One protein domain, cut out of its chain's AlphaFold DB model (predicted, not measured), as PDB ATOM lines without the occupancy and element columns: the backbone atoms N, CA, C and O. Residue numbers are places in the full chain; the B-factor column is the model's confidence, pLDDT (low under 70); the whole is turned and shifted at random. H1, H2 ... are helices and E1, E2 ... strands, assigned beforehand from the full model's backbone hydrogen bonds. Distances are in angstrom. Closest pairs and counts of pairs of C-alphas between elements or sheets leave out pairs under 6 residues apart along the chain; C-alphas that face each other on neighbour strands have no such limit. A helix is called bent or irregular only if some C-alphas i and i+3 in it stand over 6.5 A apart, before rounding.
ATOM      1  N   PRO A   9     221.064 151.794 183.905       55.19
ATOM      2  CA  PRO A   9     220.415 152.506 185.007       55.19
ATOM      3  C   PRO A   9     219.772 151.562 186.036       55.19
ATOM      4  O   PRO A   9     219.831 151.830 187.233       55.19
ATOM      5  N   LYS A  10     219.230 150.414 185.598       54.69
ATOM      6  CA  LYS A  10     218.549 149.439 186.472       54.69
ATOM      7  C   LYS A  10     219.500 148.676 187.397       54.69
ATOM      8  O   LYS A  10     219.113 148.305 188.502       54.69
ATOM      9  N   LEU A  11     220.748 148.446 186.982       56.22
ATOM     10  CA  LEU A  11     221.735 147.739 187.813       56.22
ATOM     11  C   LEU A  11     222.153 148.548 189.053       56.22
ATOM     12  O   LEU A  11     222.472 147.960 190.088       56.22
ATOM     13  N   LEU A  12     222.120 149.883 188.967       56.50
ATOM     14  CA  LEU A  12     222.418 150.778 190.089       56.50
ATOM     15  C   LEU A  12     221.311 150.763 191.157       56.50
ATOM     16  O   LEU A  12     221.617 150.875 192.341       56.50
ATOM     17  N   GLU A  13     220.050 150.565 190.762       60.09
ATOM     18  CA  GLU A  13     218.903 150.512 191.685       60.09
ATOM     19  C   GLU A  13     218.888 149.246 192.557       60.09
ATOM     20  O   GLU A  13     218.349 149.256 193.661       60.09
ATOM     21  N   GLN A  14     219.522 148.158 192.107       63.03
ATOM     22  CA  GLN A  14     219.494 146.859 192.793       63.03
ATOM     23  C   GLN A  14     220.639 146.642 193.800       63.03
ATOM     24  O   GLN A  14     220.783 145.539 194.326       63.03
ATOM     25  N   ASN A  15     221.470 147.658 194.086       67.94
ATOM     26  CA  ASN A  15     222.658 147.541 194.956       67.94
ATOM     27  C   ASN A  15     223.606 146.380 194.576       67.94
ATOM     28  O   ASN A  15     224.379 145.890 195.407       67.94
ATOM     29  N   LEU A  16     223.569 145.924 193.320       73.81
ATOM     30  CA  LEU A  16     224.457 144.870 192.853       73.81
ATOM     31  C   LEU A  16     225.885 145.424 192.757       73.81
ATOM     32  O   LEU A  16     226.095 146.532 192.262       73.81
ATOM     33  N   PRO A  17     226.898 144.676 193.220       77.00
ATOM     34  CA  PRO A  17     228.266 145.153 193.162       77.00
ATOM     35  C   PRO A  17     228.731 145.169 191.695       77.00
ATOM     36  O   PRO A  17     228.795 144.125 191.036       77.00
ATOM     37  N   VAL A  18     229.062 146.358 191.189       89.25
ATOM     38  CA  VAL A  18     229.491 146.602 189.800       89.25
ATOM     39  C   VAL A  18     230.960 147.032 189.715       89.25
ATOM     40  O   VAL A  18     231.502 147.639 190.640       89.25
ATOM     41  N   GLU A  19     231.608 146.724 188.592       88.69
ATOM     42  CA  GLU A  19     233.005 147.051 188.287       88.69
ATOM     43  C   GLU A  19     233.082 147.784 186.926       88.69
ATOM     44  O   GLU A  19     232.364 147.449 185.983       88.69
ATOM     45  N   LYS A  20     233.949 148.805 186.809       93.62
ATOM     46  CA  LYS A  20     234.247 149.455 185.518       93.62
ATOM     47  C   LYS A  20     235.251 148.607 184.739       93.62
ATOM     48  O   LYS A  20     236.341 148.339 185.243       93.62
ATOM     49  N   HIS A  21     234.920 148.259 183.504       94.31
ATOM     50  CA  HIS A  21     235.746 147.449 182.616       94.31
ATOM     51  C   HIS A  21     236.121 148.233 181.358       94.31
ATOM     52  O   HIS A  21     235.277 148.900 180.764       94.31
ATOM     53  N   HIS A  22     237.383 148.132 180.940       95.19
ATOM     54  CA  HIS A  22     237.831 148.706 179.673       95.19
ATOM     55  C   HIS A  22     237.590 147.724 178.526       95.19
ATOM     56  O   HIS A  22     238.006 146.567 178.624       95.19
ATOM     57  N   ILE A  23     236.981 148.184 177.431       95.06
ATOM     58  CA  ILE A  23     236.786 147.368 176.223       95.06
ATOM     59  C   ILE A  23     238.154 147.050 175.603       95.06
ATOM     60  O   ILE A  23     238.509 145.883 175.439       95.06
ATOM     61  N   ILE A  24     238.953 148.090 175.356       94.81
ATOM     62  CA  ILE A  24     240.363 148.007 174.969       94.81
ATOM     63  C   ILE A  24     241.218 148.216 176.228       94.81
ATOM     64  O   ILE A  24     241.141 149.292 176.835       94.81
ATOM     65  N   PRO A  25     242.038 147.233 176.649       92.44
ATOM     66  CA  PRO A  25     242.863 147.345 177.848       92.44
ATOM     67  C   PRO A  25     243.838 148.524 177.800       92.44
ATOM     68  O   PRO A  25     244.479 148.775 176.779       92.44
ATOM     69  N   LYS A  26     244.060 149.181 178.946       92.31
ATOM     70  CA  LYS A  26     245.105 150.213 179.076       92.31
ATOM     71  C   LYS A  26     246.514 149.681 178.780       92.31
ATOM     72  O   LYS A  26     247.343 150.446 178.302       92.31
ATOM     73  N   SER A  27     246.791 148.397 179.043       87.56
ATOM     74  CA  SER A  27     248.086 147.768 178.718       87.56
ATOM     75  C   SER A  27     248.384 147.764 177.219       87.56
ATOM     76  O   SER A  27     249.547 147.785 176.842       87.56
ATOM     77  N   LEU A  28     247.341 147.811 176.385       90.75
ATOM     78  CA  LEU A  28     247.423 147.878 174.927       90.75
ATOM     79  C   LEU A  28     247.196 149.298 174.385       90.75
ATOM     80  O   LEU A  28     246.882 149.475 173.213       90.75
ATOM     81  N   GLY A  29     247.312 150.322 175.236       93.56
ATOM     82  CA  GLY A  29     247.106 151.717 174.836       93.56
ATOM     83  C   GLY A  29     245.639 152.144 174.740       93.56
ATOM     84  O   GLY A  29     245.355 153.222 174.224       93.56
ATOM     85  N   GLY A  30     244.700 151.343 175.255       94.75
ATOM     86  CA  GLY A  30     243.290 151.721 175.318       94.75
ATOM     87  C   GLY A  30     243.074 153.015 176.123       94.75
ATOM     88  O   GLY A  30     243.609 153.137 177.232       94.75
ATOM     89  N   PRO A  31     242.292 153.984 175.612       95.81
ATOM     90  CA  PRO A  31     242.101 155.268 176.280       95.81
ATOM     91  C   PRO A  31     241.162 155.158 177.486       95.81
ATOM     92  O   PRO A  31     240.267 154.316 177.526       95.81
ATOM     93  N   ASP A  32     241.321 156.057 178.458       95.00
ATOM     94  CA  ASP A  32     240.407 156.214 179.605       95.00
ATOM     95  C   ASP A  32     239.204 157.098 179.227       95.00
ATOM     96  O   ASP A  32     238.940 158.128 179.847       95.00
ATOM     97  N   ALA A  33     238.547 156.752 178.119       94.88
ATOM     98  CA  ALA A  33     237.422 157.491 177.558       94.88
ATOM     99  C   ALA A  33     236.101 156.780 177.868       94.88
ATOM    100  O   ALA A  33     236.065 155.555 177.965       94.88
ATOM    101  N   GLU A  34     235.009 157.542 177.977       94.94
ATOM    102  CA  GLU A  34     233.680 157.010 178.315       94.94
ATOM    103  C   GLU A  34     233.231 155.903 177.352       94.94
ATOM    104  O   GLU A  34     232.766 154.861 177.795       94.94
ATOM    105  N   TRP A  35     233.496 156.057 176.050       95.56
ATOM    106  CA  TRP A  35     233.185 155.037 175.043       95.56
ATOM    107  C   TRP A  35     233.975 153.729 175.212       95.56
ATOM    108  O   TRP A  35     233.542 152.687 174.729       95.56
ATOM    109  N   ASN A  36     235.135 153.766 175.879       96.75
ATOM    110  CA  ASN A  36     235.978 152.593 176.126       96.75
ATOM    111  C   ASN A  36     235.693 151.953 177.497       96.75
ATOM    112  O   ASN A  36     236.355 150.985 177.870       96.75
ATOM    113  N   LEU A  37     234.739 152.487 178.265       95.62
ATOM    114  CA  LEU A  37     234.393 152.039 179.608       95.62
ATOM    115  C   LEU A  37     232.965 151.500 179.644       95.62
ATOM    116  O   LEU A  37     232.019 152.171 179.253       95.62
ATOM    117  N   VAL A  38     232.797 150.306 180.203       94.62
ATOM    118  CA  VAL A  38     231.482 149.714 180.467       94.62
ATOM    119  C   VAL A  38     231.368 149.339 181.942       94.62
ATOM    120  O   VAL A  38     232.325 148.860 182.551       94.62
ATOM    121  N   VAL A  39     230.205 149.595 182.541       92.69
ATOM    122  CA  VAL A  39     229.894 149.181 183.915       92.69
ATOM    123  C   VAL A  39     229.250 147.805 183.850       92.69
ATOM    124  O   VAL A  39     228.202 147.643 183.235       92.69
ATOM    125  N   LEU A  40     229.895 146.815 184.460       91.25
ATOM    126  CA  LEU A  40     229.466 145.421 184.421       91.25
ATOM    127  C   LEU A  40     229.270 144.890 185.838       91.25
ATOM    128  O   LEU A  40     229.944 145.321 186.777       91.25
ATOM    129  N   THR A  41     228.377 143.914 186.005       87.50
ATOM    130  CA  THR A  41     228.340 143.126 187.243       87.50
ATOM    131  C   THR A  41     229.642 142.333 187.390       87.50
ATOM    132  O   THR A  41     230.358 142.110 186.413       87.50
ATOM    133  N   HIS A  42     229.967 141.856 188.595       83.12
ATOM    134  CA  HIS A  42     231.161 141.017 188.795       83.12
ATOM    135  C   HIS A  42     231.192 139.784 187.875       83.12
ATOM    136  O   HIS A  42     232.266 139.378 187.420       83.12
ATOM    137  N   THR A  43     230.023 139.192 187.612       84.00
ATOM    138  CA  THR A  43     229.866 138.033 186.726       84.00
ATOM    139  C   THR A  43     230.093 138.430 185.273       84.00
ATOM    140  O   THR A  43     230.896 137.798 184.587       84.00
ATOM    141  N   ASP A  44     229.460 139.513 184.817       90.00
ATOM    142  CA  ASP A  44     229.602 139.982 183.435       90.00
ATOM    143  C   ASP A  44     231.016 140.479 183.143       90.00
ATOM    144  O   ASP A  44     231.555 140.217 182.072       90.00
ATOM    145  N   HIS A  45     231.657 141.134 184.113       91.69
ATOM    146  CA  HIS A  45     233.048 141.555 184.008       91.69
ATOM    147  C   HIS A  45     233.963 140.349 183.785       91.69
ATOM    148  O   HIS A  45     234.796 140.366 182.881       91.69
ATOM    149  N   TYR A  46     233.762 139.262 184.537       89.38
ATOM    150  CA  TYR A  46     234.495 138.016 184.327       89.38
ATOM    151  C   TYR A  46     234.239 137.396 182.954       89.38
ATOM    152  O   TYR A  46     235.188 136.993 182.280       89.38
ATOM    153  N   ILE A  47     232.981 137.366 182.515       91.44
ATOM    154  CA  ILE A  47     232.627 136.849 181.191       91.44
ATOM    155  C   ILE A  47     233.286 137.689 180.092       91.44
ATOM    156  O   ILE A  47     233.792 137.111 179.133       91.44
ATOM    157  N   ALA A  48     233.350 139.016 180.243       94.25
ATOM    158  CA  ALA A  48     233.929 139.937 179.265       94.25
ATOM    159  C   ALA A  48     235.441 139.741 179.046       94.25
ATOM    160  O   ALA A  48     235.931 139.971 177.939       94.25
ATOM    161  N   HIS A  49     236.176 139.240 180.045       92.81
ATOM    162  CA  HIS A  49     237.596 138.908 179.887       92.81
ATOM    163  C   HIS A  49     237.840 137.737 178.920       92.81
ATOM    164  O   HIS A  49     238.900 137.675 178.304       92.81
ATOM    165  N   ASN A  50     236.878 136.827 178.731       92.12
ATOM    166  CA  ASN A  50     237.037 135.679 177.831       92.12
ATOM    167  C   ASN A  50     237.109 136.064 176.338       92.12
ATOM    168  O   ASN A  50     238.095 135.710 175.689       92.12
ATOM    169  N   PRO A  51     236.135 136.791 175.749       94.69
ATOM    170  CA  PRO A  51     236.264 137.260 174.373       94.69
ATOM    171  C   PRO A  51     237.446 138.224 174.220       94.69
ATOM    172  O   PRO A  51     238.134 138.160 173.208       94.69
ATOM    173  N   ARG A  52     237.749 139.046 175.234       93.62
ATOM    174  CA  ARG A  52     238.918 139.933 175.206       93.62
ATOM    175  C   ARG A  52     240.233 139.158 175.109       93.62
ATOM    176  O   ARG A  52     241.049 139.467 174.246       93.62
ATOM    177  N   PHE A  53     240.391 138.094 175.899       93.31
ATOM    178  CA  PHE A  53     241.533 137.186 175.794       93.31
ATOM    179  C   PHE A  53     241.614 136.524 174.417       93.31
ATOM    180  O   PHE A  53     242.695 136.434 173.853       93.31
ATOM    181  N   LYS A  54     240.485 136.100 173.838       93.38
ATOM    182  CA  LYS A  54     240.472 135.502 172.492       93.38
ATOM    183  C   LYS A  54     240.922 136.478 171.402       93.38
ATOM    184  O   LYS A  54     241.534 136.042 170.436       93.38
ATOM    185  N   VAL A  55     240.613 137.767 171.548       94.38
ATOM    186  CA  VAL A  55     240.986 138.803 170.572       94.38
ATOM    187  C   VAL A  55     242.442 139.236 170.744       94.38
ATOM    188  O   VAL A  55     243.167 139.320 169.760       94.38
ATOM    189  N   TYR A  56     242.881 139.498 171.978       92.56
ATOM    190  CA  TYR A  56     244.183 140.125 172.234       92.56
ATOM    191  C   TYR A  56     245.263 139.170 172.760       92.56
ATOM    192  O   TYR A  56     246.430 139.536 172.790       92.56
ATOM    193  N   SER A  57     244.903 137.957 173.187       91.81
ATOM    194  CA  SER A  57     245.812 136.961 173.790       91.81
ATOM    195  C   SER A  57     246.631 137.474 174.984       91.81
ATOM    196  O   SER A  57     247.704 136.956 175.291       91.81
ATOM    197  N   GLU A  58     246.109 138.468 175.704       88.44
ATOM    198  CA  GLU A  58     246.809 139.102 176.820       88.44
ATOM    199  C   GLU A  58     246.932 138.169 178.031       88.44
ATOM    200  O   GLU A  58     245.944 137.649 178.561       88.44
ATOM    201  N   PHE A  59     248.154 138.038 178.555       86.44
ATOM    202  CA  PHE A  59     248.427 137.236 179.752       86.44
ATOM    203  C   PHE A  59     247.597 137.680 180.966       86.44
ATOM    204  O   PHE A  59     247.172 136.850 181.768       86.44
ATOM    205  N   ILE A  60     247.329 138.983 181.097       85.12
ATOM    206  CA  ILE A  60     246.535 139.531 182.204       85.12
ATOM    207  C   ILE A  60     245.095 139.007 182.171       85.12
ATOM    208  O   ILE A  60     244.552 138.680 183.226       85.12
ATOM    209  N   ASP A  61     244.499 138.864 180.987       87.38
ATOM    210  CA  ASP A  61     243.150 138.309 180.845       87.38
ATOM    211  C   ASP A  61     243.134 136.811 181.134       87.38
ATOM    212  O   ASP A  61     242.264 136.329 181.860       87.38
ATOM    213  N   GLN A  62     244.145 136.081 180.659       87.12
ATOM    214  CA  GLN A  62     244.311 134.667 180.989       87.12
ATOM    215  C   GLN A  62     244.447 134.447 182.499       87.12
ATOM    216  O   GLN A  62     243.816 133.552 183.070       87.12
ATOM    217  N   LEU A  63     245.271 135.266 183.152       84.38
ATOM    218  CA  LEU A  63     245.472 135.224 184.591       84.38
ATOM    219  C   LEU A  63     244.173 135.568 185.322       84.38
ATOM    220  O   LEU A  63     243.818 134.869 186.265       84.38
ATOM    221  N   PHE A  64     243.441 136.592 184.879       85.12
ATOM    222  CA  PHE A  64     242.154 136.961 185.462       85.12
ATOM    223  C   PHE A  64     241.148 135.809 185.389       85.12
ATOM    224  O   PHE A  64     240.535 135.475 186.404       85.12
ATOM    225  N   LEU A  65     241.027 135.167 184.221       85.88
ATOM    226  CA  LEU A  65     240.158 134.010 184.030       85.88
ATOM    227  C   LEU A  65     240.551 132.891 184.997       85.88
ATOM    228  O   LEU A  65     239.743 132.516 185.840       85.88
ATOM    229  N   ARG A  66     241.819 132.457 184.998       84.62
ATOM    230  CA  ARG A  66     242.324 131.417 185.920       84.62
ATOM    231  C   ARG A  66     242.105 131.758 187.394       84.62
ATOM    232  O   ARG A  66     241.783 130.889 188.196       84.62
ATOM    233  N   LEU A  67     242.287 133.024 187.765       81.94
ATOM    234  CA  LEU A  67     242.115 133.488 189.138       81.94
ATOM    235  C   LEU A  67     240.653 133.646 189.546       81.94
ATOM    236  O   LEU A  67     240.429 133.886 190.729       81.94
ATOM    237  N   ARG A  68     239.677 133.528 188.644       80.31
ATOM    238  CA  ARG A  68     238.249 133.619 188.982       80.31
ATOM    239  C   ARG A  68     237.437 132.377 188.601       80.31
ATOM    240  O   ARG A  68     236.366 132.186 189.170       80.31
ATOM    241  N   THR A  69     237.936 131.497 187.732       80.44
ATOM    242  CA  THR A  69     237.272 130.225 187.418       80.44
ATOM    243  C   THR A  69     237.155 129.351 188.669       80.44
ATOM    244  O   THR A  69     238.136 129.129 189.378       80.44
ATOM    245  N   GLY A  70     235.946 128.850 188.940       75.56
ATOM    246  CA  GLY A  70     235.690 127.868 190.000       75.56
ATOM    247  C   GLY A  70     235.797 128.401 191.431       75.56
ATOM    248  O   GLY A  70     235.893 127.610 192.366       75.56
ATOM    249  N   GLN A  71     235.803 129.723 191.631       75.94
ATOM    250  CA  GLN A  71     235.935 130.307 192.966       75.94
ATOM    251  C   GLN A  71     234.606 130.756 193.549       75.94
ATOM    252  O   GLN A  71     233.789 131.389 192.886       75.94
ATOM    253  N   THR A  72     234.438 130.496 194.842       79.81
ATOM    254  CA  THR A  72     233.345 131.069 195.622       79.81
ATOM    255  C   THR A  72     233.657 132.526 195.985       79.81
ATOM    256  O   THR A  72     234.819 132.915 196.139       79.81
ATOM    257  N   LEU A  73     232.616 133.339 196.199       77.56
ATOM    258  CA  LEU A  73     232.763 134.722 196.684       77.56
ATOM    259  C   LEU A  73     233.563 134.793 197.995       77.56
ATOM    260  O   LEU A  73     234.324 135.738 198.217       77.56
ATOM    261  N   GLN A  74     233.419 133.785 198.859       76.00
ATOM    262  CA  GLN A  74     234.161 133.698 200.111       76.00
ATOM    263  C   GLN A  74     235.667 133.523 199.862       76.00
ATOM    264  O   GLN A  74     236.464 134.292 200.399       76.00
ATOM    265  N   ALA A  75     236.059 132.613 198.965       78.31
ATOM    266  CA  ALA A  75     237.461 132.420 198.589       78.31
ATOM    267  C   ALA A  75     238.079 133.685 197.964       78.31
ATOM    268  O   ALA A  75     239.241 134.016 198.221       78.31
ATOM    269  N   GLN A  76     237.300 134.437 197.179       81.38
ATOM    270  CA  GLN A  76     237.737 135.725 196.638       81.38
ATOM    271  C   GLN A  76     237.996 136.747 197.757       81.38
ATOM    272  O   GLN A  76     239.053 137.385 197.782       81.38
ATOM    273  N   ARG A  77     237.062 136.883 198.709       80.75
ATOM    274  CA  ARG A  77     237.212 137.781 199.867       80.75
ATOM    275  C   ARG A  77     238.433 137.421 200.706       80.75
ATOM    276  O   ARG A  77     239.195 138.312 201.085       80.75
ATOM    277  N   ASP A  78     238.651 136.139 200.967       82.06
ATOM    278  CA  ASP A  78     239.770 135.686 201.793       82.06
ATOM    279  C   ASP A  78     241.122 135.908 201.105       82.06
ATOM    280  O   ASP A  78     242.079 136.332 201.755       82.06
ATOM    281  N   ARG A  79     241.186 135.796 199.773       83.81
ATOM    282  CA  ARG A  79     242.370 136.181 198.990       83.81
ATOM    283  C   ARG A  79     242.664 137.674 199.057       83.81
ATOM    284  O   ARG A  79     243.824 138.054 199.213       83.81
ATOM    285  N   ILE A  80     241.642 138.529 198.963       86.00
ATOM    286  CA  ILE A  80     241.809 139.985 199.112       86.00
ATOM    287  C   ILE A  80     242.371 140.297 200.504       86.00
ATOM    288  O   ILE A  80     243.343 141.046 200.619       86.00
ATOM    289  N   LYS A  81     241.825 139.672 201.558       89.88
ATOM    290  CA  LYS A  81     242.334 139.816 202.931       89.88
ATOM    291  C   LYS A  81     243.781 139.337 203.058       89.88
ATOM    292  O   LYS A  81     244.586 140.026 203.683       89.88
ATOM    293  N   ALA A  82     244.122 138.190 202.472       89.31
ATOM    294  CA  ALA A  82     245.480 137.651 202.481       89.31
ATOM    295  C   ALA A  82     246.459 138.587 201.754       89.31
ATOM    296  O   ALA A  82     247.454 138.993 202.341       89.31
ATOM    297  N   SER A  83     246.122 139.029 200.537       89.69
ATOM    298  CA  SER A  83     246.894 140.018 199.769       89.69
ATOM    299  C   SER A  83     247.119 141.305 200.566       89.69
ATOM    300  O   SER A  83     248.246 141.788 200.671       89.69
ATOM    301  N   HIS A  84     246.077 141.826 201.215       91.19
ATOM    302  CA  HIS A  84     246.179 143.014 202.056       91.19
ATOM    303  C   HIS A  84     247.110 142.803 203.264       91.19
ATOM    304  O   HIS A  84     247.928 143.674 203.569       91.19
ATOM    305  N   LYS A  85     247.032 141.645 203.941       92.94
ATOM    306  CA  LYS A  85     247.965 141.273 205.021       92.94
ATOM    307  C   LYS A  85     249.408 141.210 204.509       92.94
ATOM    308  O   LYS A  85     250.284 141.803 205.131       92.94
ATOM    309  N   THR A  86     249.633 140.579 203.358       92.88
ATOM    310  CA  THR A  86     250.943 140.480 202.700       92.88
ATOM    311  C   THR A  86     251.510 141.859 202.357       92.88
ATOM    312  O   THR A  86     252.632 142.171 202.747       92.88
ATOM    313  N   GLN A  87     250.732 142.732 201.708       95.06
ATOM    314  CA  GLN A  87     251.173 144.097 201.383       95.06
ATOM    315  C   GLN A  87     251.515 144.907 202.636       95.06
ATOM    316  O   GLN A  87     252.479 145.670 202.635       95.06
ATOM    317  N   LYS A  88     250.740 144.738 203.715       94.12
ATOM    318  CA  LYS A  88     251.007 145.396 204.997       94.12
ATOM    319  C   LYS A  88     252.303 144.893 205.630       94.12
ATOM    320  O   LYS A  88     253.080 145.715 206.108       94.12
ATOM    321  N   PHE A  89     252.532 143.579 205.619       94.50
ATOM    322  CA  PHE A  89     253.734 142.951 206.172       94.50
ATOM    323  C   PHE A  89     254.999 143.414 205.440       94.50
ATOM    324  O   PHE A  89     255.910 143.948 206.065       94.50
ATOM    325  N   TYR A  90     255.008 143.319 204.109       95.12
ATOM    326  CA  TYR A  90     256.149 143.727 203.282       95.12
ATOM    327  C   TYR A  90     256.221 145.241 203.016       95.12
ATOM    328  O   TYR A  90     257.115 145.700 202.310       95.12
ATOM    329  N   GLN A  91     255.278 146.027 203.546       93.81
ATOM    330  CA  GLN A  91     255.162 147.473 203.315       93.81
ATOM    331  C   GLN A  91     255.220 147.854 201.824       93.81
ATOM    332  O   GLN A  91     255.862 148.832 201.436       93.81
ATOM    333  N   THR A  92     254.540 147.090 200.970       92.50
ATOM    334  CA  THR A  92     254.492 147.329 199.521       92.50
ATOM    335  C   THR A  92     253.204 148.030 199.095       92.50
ATOM    336  O   THR A  92     252.246 148.163 199.864       92.50
ATOM    337  N   GLY A  93     253.187 148.528 197.853       87.19
ATOM    338  CA  GLY A  93     252.014 149.149 197.240       87.19
ATOM    339  C   GLY A  93     251.459 150.298 198.079       87.19
ATOM    340  O   GLY A  93     252.134 151.304 198.303       87.19
ATOM    341  N   PHE A  94     250.223 150.148 198.567       84.69
ATOM    342  CA  PHE A  94     249.615 151.158 199.428       84.69
ATOM    343  C   PHE A  94     250.392 151.352 200.734       84.69
ATOM    344  O   PHE A  94     250.472 152.479 201.187       84.69
ATOM    345  N   PHE A  95     250.996 150.328 201.335       90.00
ATOM    346  CA  PHE A  95     251.657 150.454 202.642       90.00
ATOM    347  C   PHE A  95     253.089 150.999 202.581       90.00
ATOM    348  O   PHE A  95     253.674 151.290 203.627       90.00
ATOM    349  N   ASN A  96     253.631 151.208 201.382       92.19
ATOM    350  CA  ASN A  96     254.964 151.762 201.198       92.19
ATOM    351  C   ASN A  96     254.992 153.254 201.572       92.19
ATOM    352  O   ASN A  96     254.455 154.104 200.857       92.19
ATOM    353  N   LYS A  97     255.640 153.585 202.697       86.44
ATOM    354  CA  LYS A  97     255.716 154.965 203.210       86.44
ATOM    355  C   LYS A  97     256.346 155.923 202.199       86.44
ATOM    356  O   LYS A  97     255.812 157.008 201.995       86.44
ATOM    357  N   PHE A  98     257.437 155.518 201.553       85.06
ATOM    358  CA  PHE A  98     258.152 156.348 200.585       85.06
ATOM    359  C   PHE A  98     257.267 156.688 199.378       85.06
ATOM    360  O   PHE A  98     257.076 157.860 199.055       85.06
ATOM    361  N   GLN A  99     256.612 155.687 198.781       84.94
ATOM    362  CA  GLN A  99     255.671 155.913 197.680       84.94
ATOM    363  C   GLN A  99     254.462 156.751 198.105       84.94
ATOM    364  O   GLN A  99     253.993 157.592 197.335       84.94
ATOM    365  N   GLN A 100     253.936 156.553 199.317       85.69
ATOM    366  CA  GLN A 100     252.830 157.370 199.814       85.69
ATOM    367  C   GLN A 100     253.225 158.836 200.044       85.69
ATOM    368  O   GLN A 100     252.382 159.708 199.816       85.69
ATOM    369  N   VAL A 101     254.465 159.115 200.465       78.81
ATOM    370  CA  VAL A 101     255.012 160.480 200.577       78.81
ATOM    371  C   VAL A 101     255.149 161.106 199.192       78.81
ATOM    372  O   VAL A 101     254.602 162.184 198.968       78.81
ATOM    373  N   LEU A 102     255.778 160.405 198.241       77.62
ATOM    374  CA  LEU A 102     255.924 160.874 196.856       77.62
ATOM    375  C   LEU A 102     254.573 161.194 196.203       77.62
ATOM    376  O   LEU A 102     254.411 162.217 195.544       77.62
ATOM    377  N   ARG A 103     253.567 160.341 196.426       76.38
ATOM    378  CA  ARG A 103     252.198 160.539 195.921       76.38
ATOM    379  C   ARG A 103     251.389 161.562 196.729       76.38
ATOM    380  O   ARG A 103     250.228 161.797 196.405       76.38
ATOM    381  N   GLY A 104     251.945 162.125 197.804       70.81
ATOM    382  CA  GLY A 104     251.269 163.085 198.681       70.81
ATOM    383  C   GLY A 104     250.097 162.507 199.486       70.81
ATOM    384  O   GLY A 104     249.303 163.271 200.031       70.81
TER     385      GLY A 104
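Overview. This is residues 9 to 104 of the 201 residues of the protein "Putative HNH homing endonuclease" of Xylochloris irregularis (UniProt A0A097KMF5). Look first for a small body in which a two-stranded hairpin, E1 and E2, has the helix H2 packed beside it, chiefly by E1, with H3 folded back along H2. From there the longest helix, H4, leads away as an arm to the short helix H5 at its far end, while the short helix H1 lies away at the other extreme; residues 70 to 75, 77 to 83 and 97 to 104 stand free. The printed part has 96 residues, with five named helices and two named strands in the order H1, E1, E2, H2, H3, H4, H5, and its class is mostly helix. The two-stranded sheet E1 - E2 is antiparallel. The whole is loose, with a radius of gyration of the C-alphas of 16.1 A and spans of 38 by 33 by 32 A.

Along the chain. Find C-alpha 18 at (229.491, 146.602, 189.800); from there E1 runs through residues 18 to 22, and E2 is residues 37 to 41. H2, residues 42 to 56, is 21.1 A long and is neither bent nor irregular, but only just: C-alphas 48 and 51 are 6.0 A apart. H3 is residues 59 to 68, 14.2 A long. H4, residues 73 to 89, runs 24.4 A from C-alpha 73 at (232.763, 134.722, 196.684) to C-alpha 89 at (253.734, 142.951, 206.172). H5 is residues 97 to 102, 8.7 A long, and H1 is residues 9 to 13, 7.1 A long.

Arrangement. In the hairpin of E1 and E2, at 145 degrees, look for N 19 and O 40 at 2.8 A and N 38 and O 21 at 2.9 A, within hydrogen-bond range. E1 and H2 come closest at the C-alphas of Val 18 and His 42, 5.9 A apart, and E2 and H2 are near each other, with 6 pairs of C-alphas within 10 A. H2 and H3 form a helical hairpin: they touch, closest at the C-alphas of Phe 53 and Asp 61, 5.4 A, at a shallow tilt of 31 degrees, opposite ways. H3 and H4 are close but not clearly touching, with the C-alphas of Arg 68 and Gln 76 closest at 8.0 A, at a steep tilt of 61 degrees. H4 and H5 are apart, and H1 is only just apart from E2, at 8.1 A. In H3, H4 and H5 every O i to N i+4 pair is within hydrogen-bond range; in H2 it is 9 of 11, and in H1 0 of 1, with 2 of 2 O i to N i+3 pairs within range.

Size, cuts and confidence. The two C-alphas farthest apart are those of Lys 10 and Phe 98, 42.6 A. The printed part has no cut. The link from E1 to E2, residues 23 to 36, is long. Confidence is low, with pLDDT under 70, in residues 9 to 15; the mean of the printed part is 86.1.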